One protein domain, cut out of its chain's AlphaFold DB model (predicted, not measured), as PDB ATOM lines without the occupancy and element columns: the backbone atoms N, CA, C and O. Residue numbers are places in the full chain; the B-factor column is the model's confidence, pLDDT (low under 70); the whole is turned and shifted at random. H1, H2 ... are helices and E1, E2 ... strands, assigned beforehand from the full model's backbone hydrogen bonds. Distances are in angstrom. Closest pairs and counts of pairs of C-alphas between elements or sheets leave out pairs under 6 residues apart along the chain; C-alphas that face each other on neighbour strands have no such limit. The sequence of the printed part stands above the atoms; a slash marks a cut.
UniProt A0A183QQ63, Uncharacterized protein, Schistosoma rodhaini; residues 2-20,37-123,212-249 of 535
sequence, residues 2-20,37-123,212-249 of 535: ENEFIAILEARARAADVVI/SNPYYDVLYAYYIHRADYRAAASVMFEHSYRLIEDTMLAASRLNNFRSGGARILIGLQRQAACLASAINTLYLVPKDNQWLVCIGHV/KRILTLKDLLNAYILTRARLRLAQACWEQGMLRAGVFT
ATOM      1  N   GLU A   2      52.721 116.415  75.104       79.56
ATOM      2  CA  GLU A   2      53.533 116.111  76.310       79.56
ATOM      3  C   GLU A   2      54.847 116.906  76.389       79.56
ATOM      4  O   GLU A   2      55.117 117.553  77.396       79.56
ATOM      5  N   ASN A   3      55.623 116.956  75.302       82.56
ATOM      6  CA  ASN A   3      56.877 117.724  75.267       82.56
ATOM      7  C   ASN A   3      56.660 119.239  75.437       82.56
ATOM      8  O   ASN A   3      57.517 119.928  75.981       82.56
ATOM      9  N   GLU A   4      55.517 119.764  74.989       87.88
ATOM     10  CA  GLU A   4      55.168 121.180  75.174       87.88
ATOM     11  C   GLU A   4      54.808 121.458  76.632       87.88
ATOM     12  O   GLU A   4      55.223 122.472  77.181       87.88
ATOM     13  N   PHE A   5      54.094 120.537  77.282       86.12
ATOM     14  CA  PHE A   5      53.779 120.640  78.703       86.12
ATOM     15  C   PHE A   5      55.043 120.602  79.570       86.12
ATOM     16  O   PHE A   5      55.190 121.435  80.460       86.12
ATOM     17  N   ILE A   6      55.987 119.707  79.264       86.38
ATOM     18  CA  ILE A   6      57.295 119.650  79.936       86.38
ATOM     19  C   ILE A   6      58.057 120.962  79.736       86.38
ATOM     20  O   ILE A   6      58.532 121.539  80.707       86.38
ATOM     21  N   ALA A   7      58.113 121.491  78.510       85.81
ATOM     22  CA  ALA A   7      58.783 122.763  78.239       85.81
ATOM     23  C   ALA A   7      58.142 123.941  78.997       85.81
ATOM     24  O   ALA A   7      58.850 124.816  79.494       85.81
ATOM     25  N   ILE A   8      56.810 123.956  79.123       89.12
ATOM     26  CA  ILE A   8      56.086 124.954  79.922       89.12
ATOM     27  C   ILE A   8      56.412 124.792  81.410       89.12
ATOM     28  O   ILE A   8      56.641 125.795  82.084       89.12
ATOM     29  N   LEU A   9      56.444 123.561  81.927       86.94
ATOM     30  CA  LEU A   9      56.797 123.291  83.321       86.94
ATOM     31  C   LEU A   9      58.239 123.687  83.628       86.94
ATOM     32  O   LEU A   9      58.469 124.355  84.627       86.94
ATOM     33  N   GLU A  10      59.192 123.352  82.760       86.69
ATOM     34  CA  GLU A  10      60.584 123.781  82.896       86.69
ATOM     35  C   GLU A  10      60.700 125.308  82.839       86.69
ATOM     36  O   GLU A  10      61.373 125.906  83.671       86.69
ATOM     37  N   ALA A  11      60.006 125.975  81.913       85.00
ATOM     38  CA  ALA A  11      60.003 127.435  81.842       85.00
ATOM     39  C   ALA A  11      59.411 128.078  83.108       85.00
ATOM     40  O   ALA A  11      59.946 129.069  83.604       85.00
ATOM     41  N   ARG A  12      58.335 127.503  83.660       84.56
ATOM     42  CA  ARG A  12      57.730 127.962  84.917       84.56
ATOM     43  C   ARG A  12      58.614 127.687  86.123       84.56
ATOM     44  O   ARG A  12      58.709 128.561  86.976       84.56
ATOM     45  N   ALA A  13      59.285 126.537  86.166       84.75
ATOM     46  CA  ALA A  13      60.267 126.225  87.194       84.75
ATOM     47  C   ALA A  13      61.359 127.303  87.205       84.75
ATOM     48  O   ALA A  13      61.566 127.948  88.224       84.75
ATOM     49  N   ARG A  14      61.942 127.614  86.043       82.69
ATOM     50  CA  ARG A  14      62.981 128.648  85.921       82.69
ATOM     51  C   ARG A  14      62.508 130.060  86.272       82.69
ATOM     52  O   ARG A  14      63.319 130.863  86.722       82.69
ATOM     53  N   ALA A  15      61.240 130.381  86.019       79.31
ATOM     54  CA  ALA A  15      60.666 131.691  86.321       79.31
ATOM     55  C   ALA A  15      60.295 131.849  87.803       79.31
ATOM     56  O   ALA A  15      60.388 132.950  88.335       79.31
ATOM     57  N   ALA A  16      59.883 130.765  88.466       73.38
ATOM     58  CA  ALA A  16      59.491 130.781  89.873       73.38
ATOM     59  C   ALA A  16      60.679 130.968  90.835       73.38
ATOM     60  O   ALA A  16      60.468 131.432  91.951       73.38
ATOM     61  N   ASP A  17      61.905 130.654  90.401       64.56
ATOM     62  CA  ASP A  17      63.136 130.899  91.170       64.56
ATOM     63  C   ASP A  17      63.588 132.371  91.130       64.56
ATOM     64  O   ASP A  17      64.421 132.791  91.923       64.56
ATOM     65  N   VAL A  18      63.044 133.195  90.223       55.81
ATOM     66  CA  VAL A  18      63.341 134.632  90.215       55.81
ATOM     67  C   VAL A  18      62.592 135.268  91.381       55.81
ATOM     68  O   VAL A  18      61.384 135.490  91.304       55.81
ATOM     69  N   VAL A  19      63.306 135.552  92.472       49.31
ATOM     70  CA  VAL A  19      62.765 136.267  93.632       49.31
ATOM     71  C   VAL A  19      62.066 137.549  93.168       49.31
ATOM     72  O   VAL A  19      62.705 138.510  92.737       49.31
ATOM     73  N   ILE A  20      60.737 137.565  93.289       38.97
ATOM     74  CA  ILE A  20      59.940 138.787  93.234       38.97
ATOM     75  C   ILE A  20      60.321 139.595  94.472       38.97
ATOM     76  O   ILE A  20      60.080 139.173  95.604       38.97
ATOM     77  N   SER A  37      59.581 127.178  98.213       62.94
ATOM     78  CA  SER A  37      59.836 125.872  97.638       62.94
ATOM     79  C   SER A  37      59.229 125.837  96.256       62.94
ATOM     80  O   SER A  37      58.016 125.737  96.123       62.94
ATOM     81  N   ASN A  38      60.062 125.948  95.224       74.88
ATOM     82  CA  ASN A  38      59.636 125.723  93.853       74.88
ATOM     83  C   ASN A  38      59.156 124.263  93.688       74.88
ATOM     84  O   ASN A  38      60.008 123.369  93.653       74.88
ATOM     85  N   PRO A  39      57.836 124.001  93.591       82.94
ATOM     86  CA  PRO A  39      57.310 122.638  93.540       82.94
ATOM     87  C   PRO A  39      57.471 122.025  92.143       82.94
ATOM     88  O   PRO A  39      57.299 120.821  91.959       82.94
ATOM     89  N   TYR A  40      57.790 122.842  91.132       87.81
ATOM     90  CA  TYR A  40      57.851 122.403  89.744       87.81
ATOM     91  C   TYR A  40      59.006 121.422  89.512       87.81
ATOM     92  O   TYR A  40      58.830 120.468  88.759       87.81
ATOM     93  N   TYR A  41      60.148 121.589  90.190       89.00
ATOM     94  CA  TYR A  41      61.264 120.640  90.086       89.00
ATOM     95  C   TYR A  41      60.941 119.275  90.686       89.00
ATOM     96  O   TYR A  41      61.312 118.261  90.098       89.00
ATOM     97  N   ASP A  42      60.213 119.231  91.802       88.06
ATOM     98  CA  ASP A  42      59.818 117.971  92.440       88.06
ATOM     99  C   ASP A  42      58.846 117.195  91.541       88.06
ATOM    100  O   ASP A  42      59.004 115.990  91.334       88.06
ATOM    101  N   VAL A  43      57.895 117.904  90.919       91.00
ATOM    102  CA  VAL A  43      56.966 117.328  89.934       91.00
ATOM    103  C   VAL A  43      57.707 116.842  88.686       91.00
ATOM    104  O   VAL A  43      57.458 115.728  88.222       91.00
ATOM    105  N   LEU A  44      58.635 117.640  88.147       90.00
ATOM    106  CA  LEU A  44      59.447 117.253  86.987       90.00
ATOM    107  C   LEU A  44      60.308 116.023  87.295       90.00
ATOM    108  O   LEU A  44      60.378 115.100  86.486       90.00
ATOM    109  N   TYR A  45      60.929 115.971  88.470       91.06
ATOM    110  CA  TYR A  45      61.721 114.824  88.894       91.06
ATOM    111  C   TYR A  45      60.873 113.567  89.046       91.06
ATOM    112  O   TYR A  45      61.219 112.542  88.463       91.06
ATOM    113  N   ALA A  46      59.736 113.647  89.744       91.38
ATOM    114  CA  ALA A  46      58.810 112.525  89.853       91.38
ATOM    115  C   ALA A  46      58.388 112.023  88.462       91.38
ATOM    116  O   ALA A  46      58.451 110.823  88.193       91.38
ATOM    117  N   TYR A  47      58.054 112.935  87.542       91.88
ATOM    118  CA  TYR A  47      57.722 112.600  86.158       91.88
ATOM    119  C   TYR A  47      58.855 111.840  85.443       91.88
ATOM    120  O   TYR A  47      58.617 110.766  84.887       91.88
ATOM    121  N   TYR A  48      60.093 112.344  85.487       91.94
ATOM    122  CA  TYR A  48      61.230 111.698  84.819       91.94
ATOM    123  C   TYR A  48      61.600 110.343  85.439       91.94
ATOM    124  O   TYR A  48      61.954 109.415  84.708       91.94
ATOM    125  N   ILE A  49      61.463 110.189  86.761       92.88
ATOM    126  CA  ILE A  49      61.638 108.901  87.446       92.88
ATOM    127  C   ILE A  49      60.580 107.893  86.991       92.88
ATOM    128  O   ILE A  49      60.927 106.759  86.661       92.88
ATOM    129  N   HIS A  50      59.308 108.299  86.917       91.62
ATOM    130  CA  HIS A  50      58.225 107.433  86.440       91.62
ATOM    131  C   HIS A  50      58.428 106.970  84.997       91.62
ATOM    132  O   HIS A  50      58.037 105.857  84.649       91.62
ATOM    133  N   ARG A  51      59.067 107.796  84.164       90.00
ATOM    134  CA  ARG A  51      59.374 107.465  82.768       90.00
ATOM    135  C   ARG A  51      60.669 106.671  82.578       90.00
ATOM    136  O   ARG A  51      60.995 106.335  81.446       90.00
ATOM    137  N   ALA A  52      61.387 106.376  83.664       89.31
ATOM    138  CA  ALA A  52      62.727 105.784  83.663       89.31
ATOM    139  C   ALA A  52      63.782 106.607  82.888       89.31
ATOM    140  O   ALA A  52      64.849 106.102  82.534       89.31
ATOM    141  N   ASP A  53      63.525 107.901  82.681       90.06
ATOM    142  CA  ASP A  53      64.441 108.837  82.033       90.06
ATOM    143  C   ASP A  53      65.381 109.457  83.087       90.06
ATOM    144  O   ASP A  53      65.360 110.657  83.375       90.06
ATOM    145  N   TYR A  54      66.240 108.622  83.682       90.50
ATOM    146  CA  TYR A  54      67.092 109.001  84.823       90.50
ATOM    147  C   TYR A  54      68.075 110.137  84.516       90.50
ATOM    148  O   TYR A  54      68.427 110.923  85.391       90.50
ATOM    149  N   ARG A  55      68.501 110.261  83.256       89.25
ATOM    150  CA  ARG A  55      69.425 111.317  82.831       89.25
ATOM    151  C   ARG A  55      68.772 112.699  82.837       89.25
ATOM    152  O   ARG A  55      69.400 113.669  83.257       89.25
ATOM    153  N   ALA A  56      67.524 112.778  82.381       87.62
ATOM    154  CA  ALA A  56      66.757 114.016  82.407       87.62
ATOM    155  C   ALA A  56      66.413 114.397  83.855       87.62
ATOM    156  O   ALA A  56      66.627 115.544  84.250       87.62
ATOM    157  N   ALA A  57      66.025 113.411  84.677       90.50
ATOM    158  CA  ALA A  57      65.814 113.597  86.115       90.50
ATOM    159  C   ALA A  57      67.048 114.209  86.803       90.50
ATOM    160  O   ALA A  57      66.934 115.205  87.518       90.50
ATOM    161  N   ALA A  58      68.233 113.654  86.527       90.69
ATOM    162  CA  ALA A  58      69.494 114.157  87.055       90.69
ATOM    163  C   ALA A  58      69.797 115.591  86.592       90.69
ATOM    164  O   ALA A  58      70.203 116.417  87.406       90.69
ATOM    165  N   SER A  59      69.569 115.915  85.312       89.06
ATOM    166  CA  SER A  59      69.806 117.272  84.798       89.06
ATOM    167  C   SER A  59      68.900 118.326  85.432       89.06
ATOM    168  O   SER A  59      69.373 119.411  85.752       89.06
ATOM    169  N   VAL A  60      67.629 117.994  85.672       88.81
ATOM    170  CA  VAL A  60      66.661 118.918  86.274       88.81
ATOM    171  C   VAL A  60      66.977 119.166  87.744       88.81
ATOM    172  O   VAL A  60      66.974 120.311  88.186       88.81
ATOM    173  N   MET A  61      67.326 118.117  88.493       89.56
ATOM    174  CA  MET A  61      67.747 118.270  89.889       89.56
ATOM    175  C   MET A  61      69.085 118.999  90.025       89.56
ATOM    176  O   MET A  61      69.270 119.773  90.965       89.56
ATOM    177  N   PHE A  62      70.004 118.810  89.076       89.38
ATOM    178  CA  PHE A  62      71.243 119.579  89.037       89.38
ATOM    179  C   PHE A  62      70.984 121.062  88.723       89.38
ATOM    180  O   PHE A  62      71.518 121.917  89.426       89.38
ATOM    181  N   GLU A  63      70.133 121.378  87.738       86.94
ATOM    182  CA  GLU A  63      69.733 122.761  87.432       86.94
ATOM    183  C   GLU A  63      69.111 123.440  88.660       86.94
ATOM    184  O   GLU A  63      69.510 124.551  89.010       86.94
ATOM    185  N   HIS A  64      68.209 122.743  89.358       86.94
ATOM    186  CA  HIS A  64      67.618 123.233  90.603       86.94
ATOM    187  C   HIS A  64      68.683 123.530  91.661       86.94
ATOM    188  O   HIS A  64      68.733 124.620  92.226       86.94
ATOM    189  N   SER A  65      69.607 122.588  91.879       86.50
ATOM    190  CA  SER A  65      70.701 122.784  92.834       86.50
ATOM    191  C   SER A  65      71.595 123.973  92.476       86.50
ATOM    192  O   SER A  65      72.061 124.665  93.373       86.50
ATOM    193  N   TYR A  66      71.818 124.224  91.185       82.69
ATOM    194  CA  TYR A  66      72.646 125.328  90.716       82.69
ATOM    195  C   TYR A  66      71.963 126.678  90.949       82.69
ATOM    196  O   TYR A  66      72.590 127.603  91.447       82.69
ATOM    197  N   ARG A  67      70.660 126.776  90.680       81.62
ATOM    198  CA  ARG A  67      69.877 127.999  90.925       81.62
ATOM    199  C   ARG A  67      69.768 128.335  92.408       81.62
ATOM    200  O   ARG A  67      69.940 129.485  92.793       81.62
ATOM    201  N   LEU A  68      69.612 127.318  93.257       79.88
ATOM    202  CA  LEU A  68      69.641 127.499  94.710       79.88
ATOM    203  C   LEU A  68      70.973 128.098  95.205       79.88
ATOM    204  O   LEU A  68      70.984 128.768  96.235       79.88
ATOM    205  N   ILE A  69      72.093 127.907  94.489       76.75
ATOM    206  CA  ILE A  69      73.370 128.555  94.838       76.75
ATOM    207  C   ILE A  69      73.244 130.073  94.730       76.75
ATOM    208  O   ILE A  69      73.673 130.772  95.646       76.75
ATOM    209  N   GLU A  70      72.644 130.582  93.654       70.31
ATOM    210  CA  GLU A  70      72.455 132.022  93.443       70.31
ATOM    211  C   GLU A  70      71.558 132.623  94.532       70.31
ATOM    212  O   GLU A  70      71.894 133.655  95.115       70.31
ATOM    213  N   ASP A  71      70.486 131.923  94.909       70.00
ATOM    214  CA  ASP A  71      69.606 132.345  96.004       70.00
ATOM    215  C   ASP A  71      70.334 132.374  97.353       70.00
ATOM    216  O   ASP A  71      70.213 133.342  98.111       70.00
ATOM    217  N   THR A  72      71.136 131.346  97.655       69.00
ATOM    218  CA  THR A  72      71.959 131.335  98.878       69.00
ATOM    219  C   THR A  72      73.030 132.429  98.866       69.00
ATOM    220  O   THR A  72      73.335 132.989  99.918       69.00
ATOM    221  N   MET A  73      73.567 132.782  97.694       65.12
ATOM    222  CA  MET A  73      74.548 133.855  97.516       65.12
ATOM    223  C   MET A  73      73.927 135.235  97.750       65.12
ATOM    224  O   MET A  73      74.484 136.050  98.486       65.12
ATOM    225  N   LEU A  74      72.759 135.500  97.168       62.66
ATOM    226  CA  LEU A  74      72.048 136.760  97.380       62.66
ATOM    227  C   LEU A  74      71.582 136.902  98.830       62.66
ATOM    228  O   LEU A  74      71.661 137.996  99.388       62.66
ATOM    229  N   ALA A  75      71.145 135.810  99.460       60.09
ATOM    230  CA  ALA A  75      70.776 135.805 100.872       60.09
ATOM    231  C   ALA A  75      71.966 136.148 101.785       60.09
ATOM    232  O   ALA A  75      71.793 136.911 102.734       60.09
ATOM    233  N   ALA A  76      73.164 135.649 101.468       58.44
ATOM    234  CA  ALA A  76      74.398 135.970 102.184       58.44
ATOM    235  C   ALA A  76      74.808 137.449 102.054       58.44
ATOM    236  O   ALA A  76      75.276 138.044 103.017       58.44
ATOM    237  N   SER A  77      74.623 138.047 100.873       57.09
ATOM    238  CA  SER A  77      75.031 139.433 100.604       57.09
ATOM    239  C   SER A  77      74.045 140.489 101.113       57.09
ATOM    240  O   SER A  77      74.444 141.635 101.296       57.09
ATOM    241  N   ARG A  78      72.756 140.154 101.268       54.03
ATOM    242  CA  ARG A  78      71.679 141.149 101.444       54.03
ATOM    243  C   ARG A  78      71.095 141.243 102.851       54.03
ATOM    244  O   ARG A  78      70.312 142.157 103.094       54.03
ATOM    245  N   LEU A  79      71.420 140.336 103.773       51.91
ATOM    246  CA  LEU A  79      70.890 140.392 105.138       51.91
ATOM    247  C   LEU A  79      71.989 140.677 106.167       51.91
ATOM    248  O   LEU A  79      72.643 139.768 106.661       51.91
ATOM    249  N   ASN A  80      72.073 141.944 106.580       47.22
ATOM    250  CA  ASN A  80      72.721 142.367 107.830       47.22
ATOM    251  C   ASN A  80      71.956 141.901 109.091       47.22
ATOM    252  O   ASN A  80      72.436 142.089 110.208       47.22
ATOM    253  N   ASN A  81      70.781 141.269 108.945       49.12
ATOM    254  CA  ASN A  81      69.960 140.827 110.073       49.12
ATOM    255  C   ASN A  81      70.224 139.354 110.421       49.12
ATOM    256  O   ASN A  81      69.784 138.418 109.751       49.12
ATOM    257  N   PHE A  82      70.928 139.198 111.538       49.78
ATOM    258  CA  PHE A  82      71.582 137.998 112.049       49.78
ATOM    259  C   PHE A  82      70.698 136.741 112.243       49.78
ATOM    260  O   PHE A  82      71.200 135.635 112.064       49.78
ATOM    261  N   ARG A  83      69.396 136.848 112.563       53.16
ATOM    262  CA  ARG A  83      68.549 135.661 112.855       53.16
ATOM    263  C   ARG A  83      67.724 135.172 111.658       53.16
ATOM    264  O   ARG A  83      67.830 134.010 111.282       53.16
ATOM    265  N   SER A  84      66.967 136.036 110.985       52.12
ATOM    266  CA  SER A  84      66.098 135.599 109.873       52.12
ATOM    267  C   SER A  84      66.867 135.231 108.591       52.12
ATOM    268  O   SER A  84      66.357 134.477 107.762       52.12
ATOM    269  N   GLY A  85      68.100 135.723 108.418       60.81
ATOM    270  CA  GLY A  85      68.950 135.382 107.269       60.81
ATOM    271  C   GLY A  85      69.589 133.997 107.352       60.81
ATOM    272  O   GLY A  85      69.676 133.298 106.344       60.81
ATOM    273  N   GLY A  86      69.975 133.552 108.550       66.94
ATOM    274  CA  GLY A  86      70.693 132.285 108.730       66.94
ATOM    275  C   GLY A  86      69.870 131.054 108.452       66.94
ATOM    276  O   GLY A  86      70.321 130.168 107.727       66.94
ATOM    277  N   ALA A  87      68.635 131.037 108.952       70.31
ATOM    278  CA  ALA A  87      67.697 129.957 108.683       70.31
ATOM    279  C   ALA A  87      67.485 129.760 107.171       70.31
ATOM    280  O   ALA A  87      67.486 128.626 106.693       70.31
ATOM    281  N   ARG A  88      67.406 130.857 106.395       72.69
ATOM    282  CA  ARG A  88      67.264 130.816 104.927       72.69
ATOM    283  C   ARG A  88      68.498 130.250 104.224       72.69
ATOM    284  O   ARG A  88      68.361 129.519 103.246       72.69
ATOM    285  N   ILE A  89      69.697 130.554 104.717       77.31
ATOM    286  CA  ILE A  89      70.930 130.015 104.131       77.31
ATOM    287  C   ILE A  89      71.091 128.529 104.474       77.31
ATOM    288  O   ILE A  89      71.431 127.736 103.596       77.31
ATOM    289  N   LEU A  90      70.782 128.126 105.710       79.81
ATOM    290  CA  LEU A  90      70.817 126.724 106.131       79.81
ATOM    291  C   LEU A  90      69.836 125.865 105.326       79.81
ATOM    292  O   LEU A  90      70.244 124.844 104.771       79.81
ATOM    293  N   ILE A  91      68.575 126.297 105.192       80.44
ATOM    294  CA  ILE A  91      67.582 125.560 104.399       80.44
ATOM    295  C   ILE A  91      67.953 125.539 102.912       80.44
ATOM    296  O   ILE A  91      67.793 124.508 102.257       80.44
ATOM    297  N   GLY A  92      68.512 126.632 102.383       81.25
ATOM    298  CA  GLY A  92      68.999 126.701 101.007       81.25
ATOM    299  C   GLY A  92      70.133 125.707 100.743       81.25
ATOM    300  O   GLY A  92      70.049 124.919  99.803       81.25
ATOM    301  N   LEU A  93      71.145 125.663 101.617       85.12
ATOM    302  CA  LEU A  93      72.260 124.711 101.541       85.12
ATOM    303  C   LEU A  93      71.799 123.258 101.732       85.12
ATOM    304  O   LEU A  93      72.271 122.360 101.031       85.12
ATOM    305  N   GLN A  94      70.861 123.007 102.649       89.00
ATOM    306  CA  GLN A  94      70.286 121.678 102.856       89.00
ATOM    307  C   GLN A  94      69.524 121.202 101.618       89.00
ATOM    308  O   GLN A  94      69.710 120.066 101.175       89.00
ATOM    309  N   ARG A  95      68.705 122.074 101.022       86.12
ATOM    310  CA  ARG A  95      67.972 121.764  99.793       86.12
ATOM    311  C   ARG A  95      68.923 121.554  98.623       86.12
ATOM    312  O   ARG A  95      68.775 120.578  97.895       86.12
ATOM    313  N   GLN A  96      69.956 122.383  98.502       88.44
ATOM    314  CA  GLN A  96      71.011 122.205  97.511       88.44
ATOM    315  C   GLN A  96      71.678 120.824  97.644       88.44
ATOM    316  O   GLN A  96      71.815 120.104  96.652       88.44
ATOM    317  N   ALA A  97      72.049 120.418  98.863       90.44
ATOM    318  CA  ALA A  97      72.634 119.106  99.125       90.44
ATOM    319  C   ALA A  97      71.669 117.958  98.778       90.44
ATOM    320  O   ALA A  97      72.099 116.952  98.212       90.44
ATOM    321  N   ALA A  98      70.373 118.105  99.073       89.88
ATOM    322  CA  ALA A  98      69.347 117.116  98.748       89.88
ATOM    323  C   ALA A  98      69.135 116.964  97.229       89.88
ATOM    324  O   ALA A  98      69.045 115.840  96.726       89.88
ATOM    325  N   CYS A  99      69.124 118.072  96.485       90.19
ATOM    326  CA  CYS A  99      69.022 118.069  95.026       90.19
ATOM    327  C   CYS A  99      70.250 117.413  94.381       90.19
ATOM    328  O   CYS A  99      70.100 116.543  93.522       90.19
ATOM    329  N   LEU A 100      71.461 117.746  94.847       91.38
ATOM    330  CA  LEU A 100      72.696 117.103  94.387       91.38
ATOM    331  C   LEU A 100      72.713 115.602  94.704       91.38
ATOM    332  O   LEU A 100      73.055 114.803  93.836       91.38
ATOM    333  N   ALA A 101      72.293 115.198  95.905       92.31
ATOM    334  CA  ALA A 101      72.185 113.786  96.268       92.31
ATOM    335  C   ALA A 101      71.187 113.042  95.364       92.31
ATOM    336  O   ALA A 101      71.474 111.941  94.898       92.31
ATOM    337  N   SER A 102      70.046 113.660  95.054       91.56
ATOM    338  CA  SER A 102      69.040 113.101  94.140       91.56
ATOM    339  C   SER A 102      69.577 112.972  92.709       91.56
ATOM    340  O   SER A 102      69.375 111.946  92.055       91.56
ATOM    341  N   ALA A 103      70.336 113.963  92.231       91.50
ATOM    342  CA  ALA A 103      71.009 113.912  90.932       91.50
ATOM    343  C   ALA A 103      72.083 112.808  90.873       91.50
ATOM    344  O   ALA A 103      72.172 112.070  89.896       91.50
ATOM    345  N   ILE A 104      72.867 112.637  91.940       91.56
ATOM    346  CA  ILE A 104      73.872 111.571  92.045       91.56
ATOM    347  C   ILE A 104      73.196 110.193  92.060       91.56
ATOM    348  O   ILE A 104      73.581 109.308  91.297       91.56
ATOM    349  N   ASN A 105      72.152 110.022  92.876       93.19
ATOM    350  CA  ASN A 105      71.405 108.767  92.977       93.19
ATOM    351  C   ASN A 105      70.783 108.365  91.634       93.19
ATOM    352  O   ASN A 105      70.831 107.198  91.260       93.19
ATOM    353  N   THR A 106      70.248 109.327  90.878       91.56
ATOM    354  CA  THR A 106      69.701 109.067  89.538       91.56
ATOM    355  C   THR A 106      70.773 108.762  88.501       91.56
ATOM    356  O   THR A 106      70.575 107.866  87.683       91.56
ATOM    357  N   LEU A 107      71.934 109.419  88.552       89.56
ATOM    358  CA  LEU A 107      73.064 109.078  87.684       89.56
ATOM    359  C   LEU A 107      73.639 107.687  87.960       89.56
ATOM    360  O   LEU A 107      74.091 107.036  87.023       89.56
ATOM    361  N   TYR A 108      73.590 107.200  89.202       91.81
ATOM    362  CA  TYR A 108      74.006 105.830  89.513       91.81
ATOM    363  C   TYR A 108      73.121 104.764  88.856       91.81
ATOM    364  O   TYR A 108      73.602 103.665  88.587       91.81
ATOM    365  N   LEU A 109      71.855 105.084  88.560       90.38
ATOM    366  CA  LEU A 109      70.947 104.197  87.825       90.38
ATOM    367  C   LEU A 109      71.250 104.165  86.318       90.38
ATOM    368  O   LEU A 109      70.831 103.242  85.620       90.38
ATOM    369  N   VAL A 110      71.984 105.155  85.801       90.31
ATOM    370  CA  VAL A 110      72.388 105.226  84.392       90.31
ATOM    371  C   VAL A 110      73.579 104.281  84.143       90.31
ATOM    372  O   VAL A 110      74.499 104.217  84.969       90.31
ATOM    373  N   PRO A 111      73.622 103.565  82.996       88.19
ATOM    374  CA  PRO A 111      74.767 102.738  82.618       88.19
ATOM    375  C   PRO A 111      76.092 103.506  82.680       88.19
ATOM    376  O   PRO A 111      76.147 104.674  82.295       88.19
ATOM    377  N   LYS A 112      77.165 102.829  83.114       84.88
ATOM    378  CA  LYS A 112      78.484 103.430  83.409       84.88
ATOM    379  C   LYS A 112      79.050 104.286  82.269       84.88
ATOM    380  O   LYS A 112      79.619 105.339  82.533       84.88
ATOM    381  N   ASP A 113      78.819 103.891  81.020       83.19
ATOM    382  CA  ASP A 113      79.331 104.596  79.834       83.19
ATOM    383  C   ASP A 113      78.644 105.954  79.583       83.19
ATOM    384  O   ASP A 113      79.176 106.809  78.878       83.19
ATOM    385  N   ASN A 114      77.472 106.184  80.185       82.12
ATOM    386  CA  ASN A 114      76.630 107.361  79.956       82.12
ATOM    387  C   ASN A 114      76.465 108.254  81.200       82.12
ATOM    388  O   ASN A 114      75.558 109.088  81.241       82.12
ATOM    389  N   GLN A 115      77.330 108.111  82.209       83.62
ATOM    390  CA  GLN A 115      77.276 108.871  83.469       83.62
ATOM    391  C   GLN A 115      77.847 110.292  83.327       83.62
ATOM    392  O   GLN A 115      78.838 110.664  83.961       83.62
ATOM    393  N   TRP A 116      77.219 111.093  82.466       83.88
ATOM    394  CA  TRP A 116      77.584 112.487  82.229       83.88
ATOM    395  C   TRP A 116      76.362 113.367  81.949       83.88
ATOM    396  O   TRP A 116      75.418 112.994  81.234       83.88
ATOM    397  N   LEU A 117      76.406 114.580  82.489       85.62
ATOM    398  CA  LEU A 117      75.399 115.615  82.285       85.62
ATOM    399  C   LEU A 117      75.931 116.691  81.346       85.62
ATOM    400  O   LEU A 117      77.126 116.979  81.316       85.62
ATOM    401  N   VAL A 118      75.031 117.282  80.564       81.12
ATOM    402  CA  VAL A 118      75.336 118.460  79.750       81.12
ATOM    403  C   VAL A 118      74.677 119.644  80.412       81.12
ATOM    404  O   VAL A 118      73.450 119.722  80.448       81.12
ATOM    405  N   CYS A 119      75.488 120.572  80.896       72.12
ATOM    406  CA  CYS A 119      74.994 121.836  81.409       72.12
ATOM    407  C   CYS A 119      75.100 122.894  80.313       72.12
ATOM    408  O   CYS A 119      76.094 122.970  79.587       72.12
ATOM    409  N   ILE A 120      74.039 123.686  80.169       55.47
ATOM    410  CA  ILE A 120      73.999 124.849  79.283       55.47
ATOM    411  C   ILE A 120      74.098 126.074  80.193       55.47
ATOM    412  O   ILE A 120      73.090 126.469  80.768       55.47
ATOM    413  N   GLY A 121      75.294 126.649  80.346       44.41
ATOM    414  CA  GLY A 121      75.480 127.884  81.117       44.41
ATOM    415  C   GLY A 121      76.778 127.961  81.926       44.41
ATOM    416  O   GLY A 121      77.265 126.959  82.442       44.41
ATOM    417  N   HIS A 122      77.296 129.187  81.991       40.56
ATOM    418  CA  HIS A 122      78.556 129.691  82.540       40.56
ATOM    419  C   HIS A 122      78.828 129.276  83.996       40.56
ATOM    420  O   HIS A 122      78.208 129.801  84.917       40.56
ATOM    421  N   VAL A 123      79.792 128.378  84.211       35.72
ATOM    422  CA  VAL A 123      80.405 128.185  85.533       35.72
ATOM    423  C   VAL A 123      81.606 129.120  85.578       35.72
ATOM    424  O   VAL A 123      82.655 128.784  85.034       35.72
ATOM    425  N   LYS A 212      78.893 124.557  76.333       65.75
ATOM    426  CA  LYS A 212      78.350 123.330  76.917       65.75
ATOM    427  C   LYS A 212      79.467 122.648  77.704       65.75
ATOM    428  O   LYS A 212      80.345 122.039  77.092       65.75
ATOM    429  N   ARG A 213      79.436 122.712  79.040       74.62
ATOM    430  CA  ARG A 213      80.341 121.924  79.898       74.62
ATOM    431  C   ARG A 213      79.714 120.552  80.140       74.62
ATOM    432  O   ARG A 213      78.556 120.447  80.552       74.62
ATOM    433  N   ILE A 214      80.472 119.501  79.842       83.31
ATOM    434  CA  ILE A 214      80.103 118.129  80.188       83.31
ATOM    435  C   ILE A 214      80.574 117.890  81.622       83.31
ATOM    436  O   ILE A 214      81.767 117.993  81.889       83.31
ATOM    437  N   LEU A 215      79.644 117.592  82.528       82.56
ATOM    438  CA  LEU A 215      79.948 117.237  83.911       82.56
ATOM    439  C   LEU A 215      79.964 115.722  84.063       82.56
ATOM    440  O   LEU A 215      79.023 115.034  83.655       82.56
ATOM    441  N   THR A 216      81.028 115.206  84.665       88.06
ATOM    442  CA  THR A 216      81.148 113.792  85.021       88.06
ATOM    443  C   THR A 216      80.531 113.529  86.395       88.06
ATOM    444  O   THR A 216      80.355 114.443  87.202       88.06
ATOM    445  N   LEU A 217      80.244 112.262  86.708       87.19
ATOM    446  CA  LEU A 217      79.792 111.868  88.050       87.19
ATOM    447  C   LEU A 217      80.752 112.342  89.160       87.19
ATOM    448  O   LEU A 217      80.304 112.725  90.239       87.19
ATOM    449  N   LYS A 218      82.066 112.358  88.888       87.38
ATOM    450  CA  LYS A 218      83.077 112.846  89.835       87.38
ATOM    451  C   LYS A 218      82.879 114.329  90.158       87.38
ATOM    452  O   LYS A 218      82.985 114.710  91.318       87.38
ATOM    453  N   ASP A 219      82.547 115.143  89.161       87.19
ATOM    454  CA  ASP A 219      82.350 116.583  89.346       87.19
ATOM    455  C   ASP A 219      81.114 116.867  90.212       87.19
ATOM    456  O   ASP A 219      81.154 117.733  91.085       87.19
ATOM    457  N   LEU A 220      80.040 116.082  90.046       87.12
ATOM    458  CA  LEU A 220      78.850 116.177  90.900       87.12
ATOM    459  C   LEU A 220      79.127 115.724  92.335       87.12
ATOM    460  O   LEU A 220      78.655 116.356  93.278       87.12
ATOM    461  N   LEU A 221      79.899 114.649  92.510       89.44
ATOM    462  CA  LEU A 221      80.332 114.191  93.832       89.44
ATOM    463  C   LEU A 221      81.171 115.260  94.537       89.44
ATOM    464  O   LEU A 221      80.926 115.545  95.707       89.44
ATOM    465  N   ASN A 222      82.100 115.894  93.822       88.62
ATOM    466  CA  ASN A 222      82.898 116.998  94.348       88.62
ATOM    467  C   ASN A 222      82.008 118.181  94.760       88.62
ATOM    468  O   ASN A 222      82.113 118.652  95.893       88.62
ATOM    469  N   ALA A 223      81.067 118.591  93.902       87.25
ATOM    470  CA  ALA A 223      80.107 119.649  94.220       87.25
ATOM    471  C   ALA A 223      79.269 119.318  95.468       87.25
ATOM    472  O   ALA A 223      79.092 120.168  96.338       87.25
ATOM    473  N   TYR A 224      78.807 118.072  95.606       90.62
ATOM    474  CA  TYR A 224      78.089 117.618  96.797       90.62
ATOM    475  C   TYR A 224      78.956 117.671  98.060       90.62
ATOM    476  O   TYR A 224      78.491 118.142  99.100       90.62
ATOM    477  N   ILE A 225      80.214 117.225  97.982       89.75
ATOM    478  CA  ILE A 225      81.163 117.287  99.102       89.75
ATOM    479  C   ILE A 225      81.368 118.743  99.541       89.75
ATOM    480  O   ILE A 225      81.294 119.024 100.737       89.75
ATOM    481  N   LEU A 226      81.545 119.668  98.594       89.50
ATOM    482  CA  LEU A 226      81.695 121.094  98.884       89.50
ATOM    483  C   LEU A 226      80.435 121.686  99.528       89.50
ATOM    484  O   LEU A 226      80.528 122.338 100.566       89.50
ATOM    485  N   THR A 227      79.250 121.442  98.965       88.38
ATOM    486  CA  THR A 227      77.984 121.937  99.529       88.38
ATOM    487  C   THR A 227      77.735 121.383 100.927       88.38
ATOM    488  O   THR A 227      77.329 122.118 101.826       88.38
ATOM    489  N   ARG A 228      78.036 120.101 101.153       89.56
ATOM    490  CA  ARG A 228      77.935 119.480 102.475       89.56
ATOM    491  C   ARG A 228      78.919 120.097 103.471       89.56
ATOM    492  O   ARG A 228      78.530 120.343 104.609       89.56
ATOM    493  N   ALA A 229      80.156 120.361 103.058       88.50
ATOM    494  CA  ALA A 229      81.152 121.034 103.889       88.50
ATOM    495  C   ALA A 229      80.705 122.459 104.265       88.50
ATOM    496  O   ALA A 229      80.782 122.840 105.431       88.50
ATOM    497  N   ARG A 230      80.144 123.212 103.308       87.25
ATOM    498  CA  ARG A 230      79.549 124.536 103.555       87.25
ATOM    499  C   ARG A 230      78.377 124.469 104.532       87.25
ATOM    500  O   ARG A 230      78.305 125.294 105.434       87.25
ATOM    501  N   LEU A 231      77.488 123.487 104.382       88.25
ATOM    502  CA  LEU A 231      76.369 123.276 105.304       88.25
ATOM    503  C   LEU A 231      76.861 122.966 106.722       88.25
ATOM    504  O   LEU A 231      76.356 123.551 107.672       88.25
ATOM    505  N   ARG A 232      77.857 122.084 106.870       87.31
ATOM    506  CA  ARG A 232      78.447 121.752 108.176       87.31
ATOM    507  C   ARG A 232      79.090 122.960 108.844       87.31
ATOM    508  O   ARG A 232      78.840 123.198 110.020       87.31
ATOM    509  N   LEU A 233      79.847 123.747 108.082       85.25
ATOM    510  CA  LEU A 233      80.425 124.995 108.569       85.25
ATOM    511  C   LEU A 233      79.334 125.976 109.016       85.25
ATOM    512  O   LEU A 233      79.405 126.510 110.116       85.25
ATOM    513  N   ALA A 234      78.296 126.170 108.197       83.81
ATOM    514  CA  ALA A 234      77.189 127.062 108.522       83.81
ATOM    515  C   ALA A 234      76.412 126.608 109.770       83.81
ATOM    516  O   ALA A 234      76.027 127.453 110.571       83.81
ATOM    517  N   GLN A 235      76.210 125.297 109.956       85.00
ATOM    518  CA  GLN A 235      75.565 124.729 111.145       85.00
ATOM    519  C   GLN A 235      76.369 125.018 112.412       85.00
ATOM    520  O   GLN A 235      75.824 125.575 113.358       85.00
ATOM    521  N   ALA A 236      77.668 124.713 112.405       80.38
ATOM    522  CA  ALA A 236      78.511 124.938 113.574       80.38
ATOM    523  C   ALA A 236      78.634 126.436 113.910       80.38
ATOM    524  O   ALA A 236      78.517 126.838 115.063       80.38
ATOM    525  N   CYS A 237      78.775 127.287 112.893       77.62
ATOM    526  CA  CYS A 237      78.799 128.737 113.073       77.62
ATOM    527  C   CYS A 237      77.447 129.297 113.578       77.62
ATOM    528  O   CYS A 237      77.416 130.231 114.381       77.62
ATOM    529  N   TRP A 238      76.319 128.713 113.161       75.88
ATOM    530  CA  TRP A 238      74.993 129.079 113.668       75.88
ATOM    531  C   TRP A 238      74.810 128.720 115.145       75.88
ATOM    532  O   TRP A 238      74.315 129.552 115.904       75.88
ATOM    533  N   GLU A 239      75.254 127.533 115.567       72.56
ATOM    534  CA  GLU A 239      75.242 127.118 116.979       72.56
ATOM    535  C   GLU A 239      76.050 128.086 117.863       72.56
ATOM    536  O   GLU A 239      75.646 128.390 118.983       72.56
ATOM    537  N   GLN A 240      77.113 128.674 117.306       67.31
ATOM    538  CA  GLN A 240      77.981 129.669 117.953       67.31
ATOM    539  C   GLN A 240      77.425 131.099 117.923       67.31
ATOM    540  O   GLN A 240      78.092 132.045 118.352       67.31
ATOM    541  N   GLY A 241      76.234 131.308 117.365       62.91
ATOM    542  CA  GLY A 241      75.641 132.632 117.272       62.91
ATOM    543  C   GLY A 241      76.389 133.583 116.323       62.91
ATOM    544  O   GLY A 241      76.359 134.794 116.530       62.91
ATOM    545  N   MET A 242      77.056 133.073 115.282       64.19
ATOM    546  CA  MET A 242      77.686 133.885 114.234       64.19
ATOM    547  C   MET A 242      77.506 133.215 112.872       64.19
ATOM    548  O   MET A 242      78.163 132.231 112.570       64.19
ATOM    549  N   LEU A 243      76.689 133.766 111.978       65.00
ATOM    550  CA  LEU A 243      76.578 133.224 110.623       65.00
ATOM    551  C   LEU A 243      77.790 133.597 109.778       65.00
ATOM    552  O   LEU A 243      77.892 134.710 109.269       65.00
ATOM    553  N   ARG A 244      78.675 132.631 109.550       63.22
ATOM    554  CA  ARG A 244      79.657 132.698 108.466       63.22
ATOM    555  C   ARG A 244      79.120 131.912 107.287       63.22
ATOM    556  O   ARG A 244      79.435 130.740 107.110       63.22
ATOM    557  N   ALA A 245      78.276 132.555 106.492       57.97
ATOM    558  CA  ALA A 245      77.677 131.924 105.330       57.97
ATOM    559  C   ALA A 245      77.806 132.853 104.122       57.97
ATOM    560  O   ALA A 245      76.971 133.718 103.912       57.97
ATOM    561  N   GLY A 246      78.897 132.693 103.370       59.25
ATOM    562  CA  GLY A 246      79.182 133.417 102.133       59.25
ATOM    563  C   GLY A 246      79.405 132.470 100.952       59.25
ATOM    564  O   GLY A 246      79.286 131.239 101.065       59.25
ATOM    565  N   VAL A 247      79.730 133.044  99.793       58.03
ATOM    566  CA  VAL A 247      80.324 132.277  98.693       58.03
ATOM    567  C   VAL A 247      81.736 131.941  99.126       58.03
ATOM    568  O   VAL A 247      82.568 132.829  99.257       58.03
ATOM    569  N   PHE A 248      81.971 130.669  99.410       66.62
ATOM    570  CA  PHE A 248      83.275 130.205  99.831       66.62
ATOM    571  C   PHE A 248      83.915 129.447  98.682       66.62
ATOM    572  O   PHE A 248      83.359 128.459  98.192       66.62
ATOM    573  N   THR A 249      85.102 129.889  98.287       79.56
ATOM    574  CA  THR A 249      86.012 129.046  97.511       79.56
ATOM    575  C   THR A 249      86.352 127.787  98.324       79.56
ATOM    576  O   THR A 249      86.310 127.824  99.560       79.56
TER     577      THR A 249
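What this domain is: This is residues 2 to 20, 37 to 123 and 212 to 249 of the 535 residues of an uncharacterized protein of Schistosoma rodhaini (UniProt A0A183QQ63). What is the shape? Five helices, H1 to H5, stack in a zigzag, each running opposite ways to the next, with the long H3 and H4 in the middle. A small ribbon, strands E1 and E2, packs by E1 on residues 55 to 63 of H3. What is it built of? The 144 printed residues hold five named helices and two named strands, mostly helix, in the order H1 H2 H3 H4 E1 E2 H5; the sheet is antiparallel. How large is it? It is compact, with a radius of gyration of the C-alphas of 16.0 A and spans of 47 by 33 by 26 A.

How they stand to each other: How does H1, residues 2 to 16, meet H2, residues 39 to 50? They touch through residues 39 to 44 of H2 alone, closest at C-alphas 13 and 40, 5.2 A, at a shallow tilt of 33 degrees, only just short of steep. What follows? H2 and H3, residues 54 to 78, form a helical hairpin, touching through residues 54 to 64 of H3 alone, with C-alphas 45 and 57 closest at 5.1 A. H3 and H4, residues 84 to 109, form another at 17 degrees, closest at C-alphas 58 and 103, 4.2 A; H4 touches H5, residues 217 to 239, at 25 degrees, closest at C-alphas 93 and 231, 5.8 A. What of the backbones? E1, residues 116 to 120, and E2, residues 212 to 216, have N 117 and O 215 within hydrogen-bond range at 2.9 A. Every O i to N i+4 pair is within range in H1, H2 and H5, against 20 of 21 in H3 and 20 of 22 in H4.

Where its parts are: Where does H1 begin? C-alpha 2 is at (53.533, 116.111, 76.310). Which elements are long? H3 measures 36.5 A, H4 38.7 A and H5 33.0 A, ending at C-alpha 239, (75.242, 127.118, 116.979).

The domain as a whole: Where are the cuts? Residues 21 to 36 and 124 to 211 are not printed, with C-alpha gaps of 13.6 A and 10.1 A; of the links printed whole, none is long. Where is confidence low? Residues 72 to 86 and 240 to 248 are among those with pLDDT under 70.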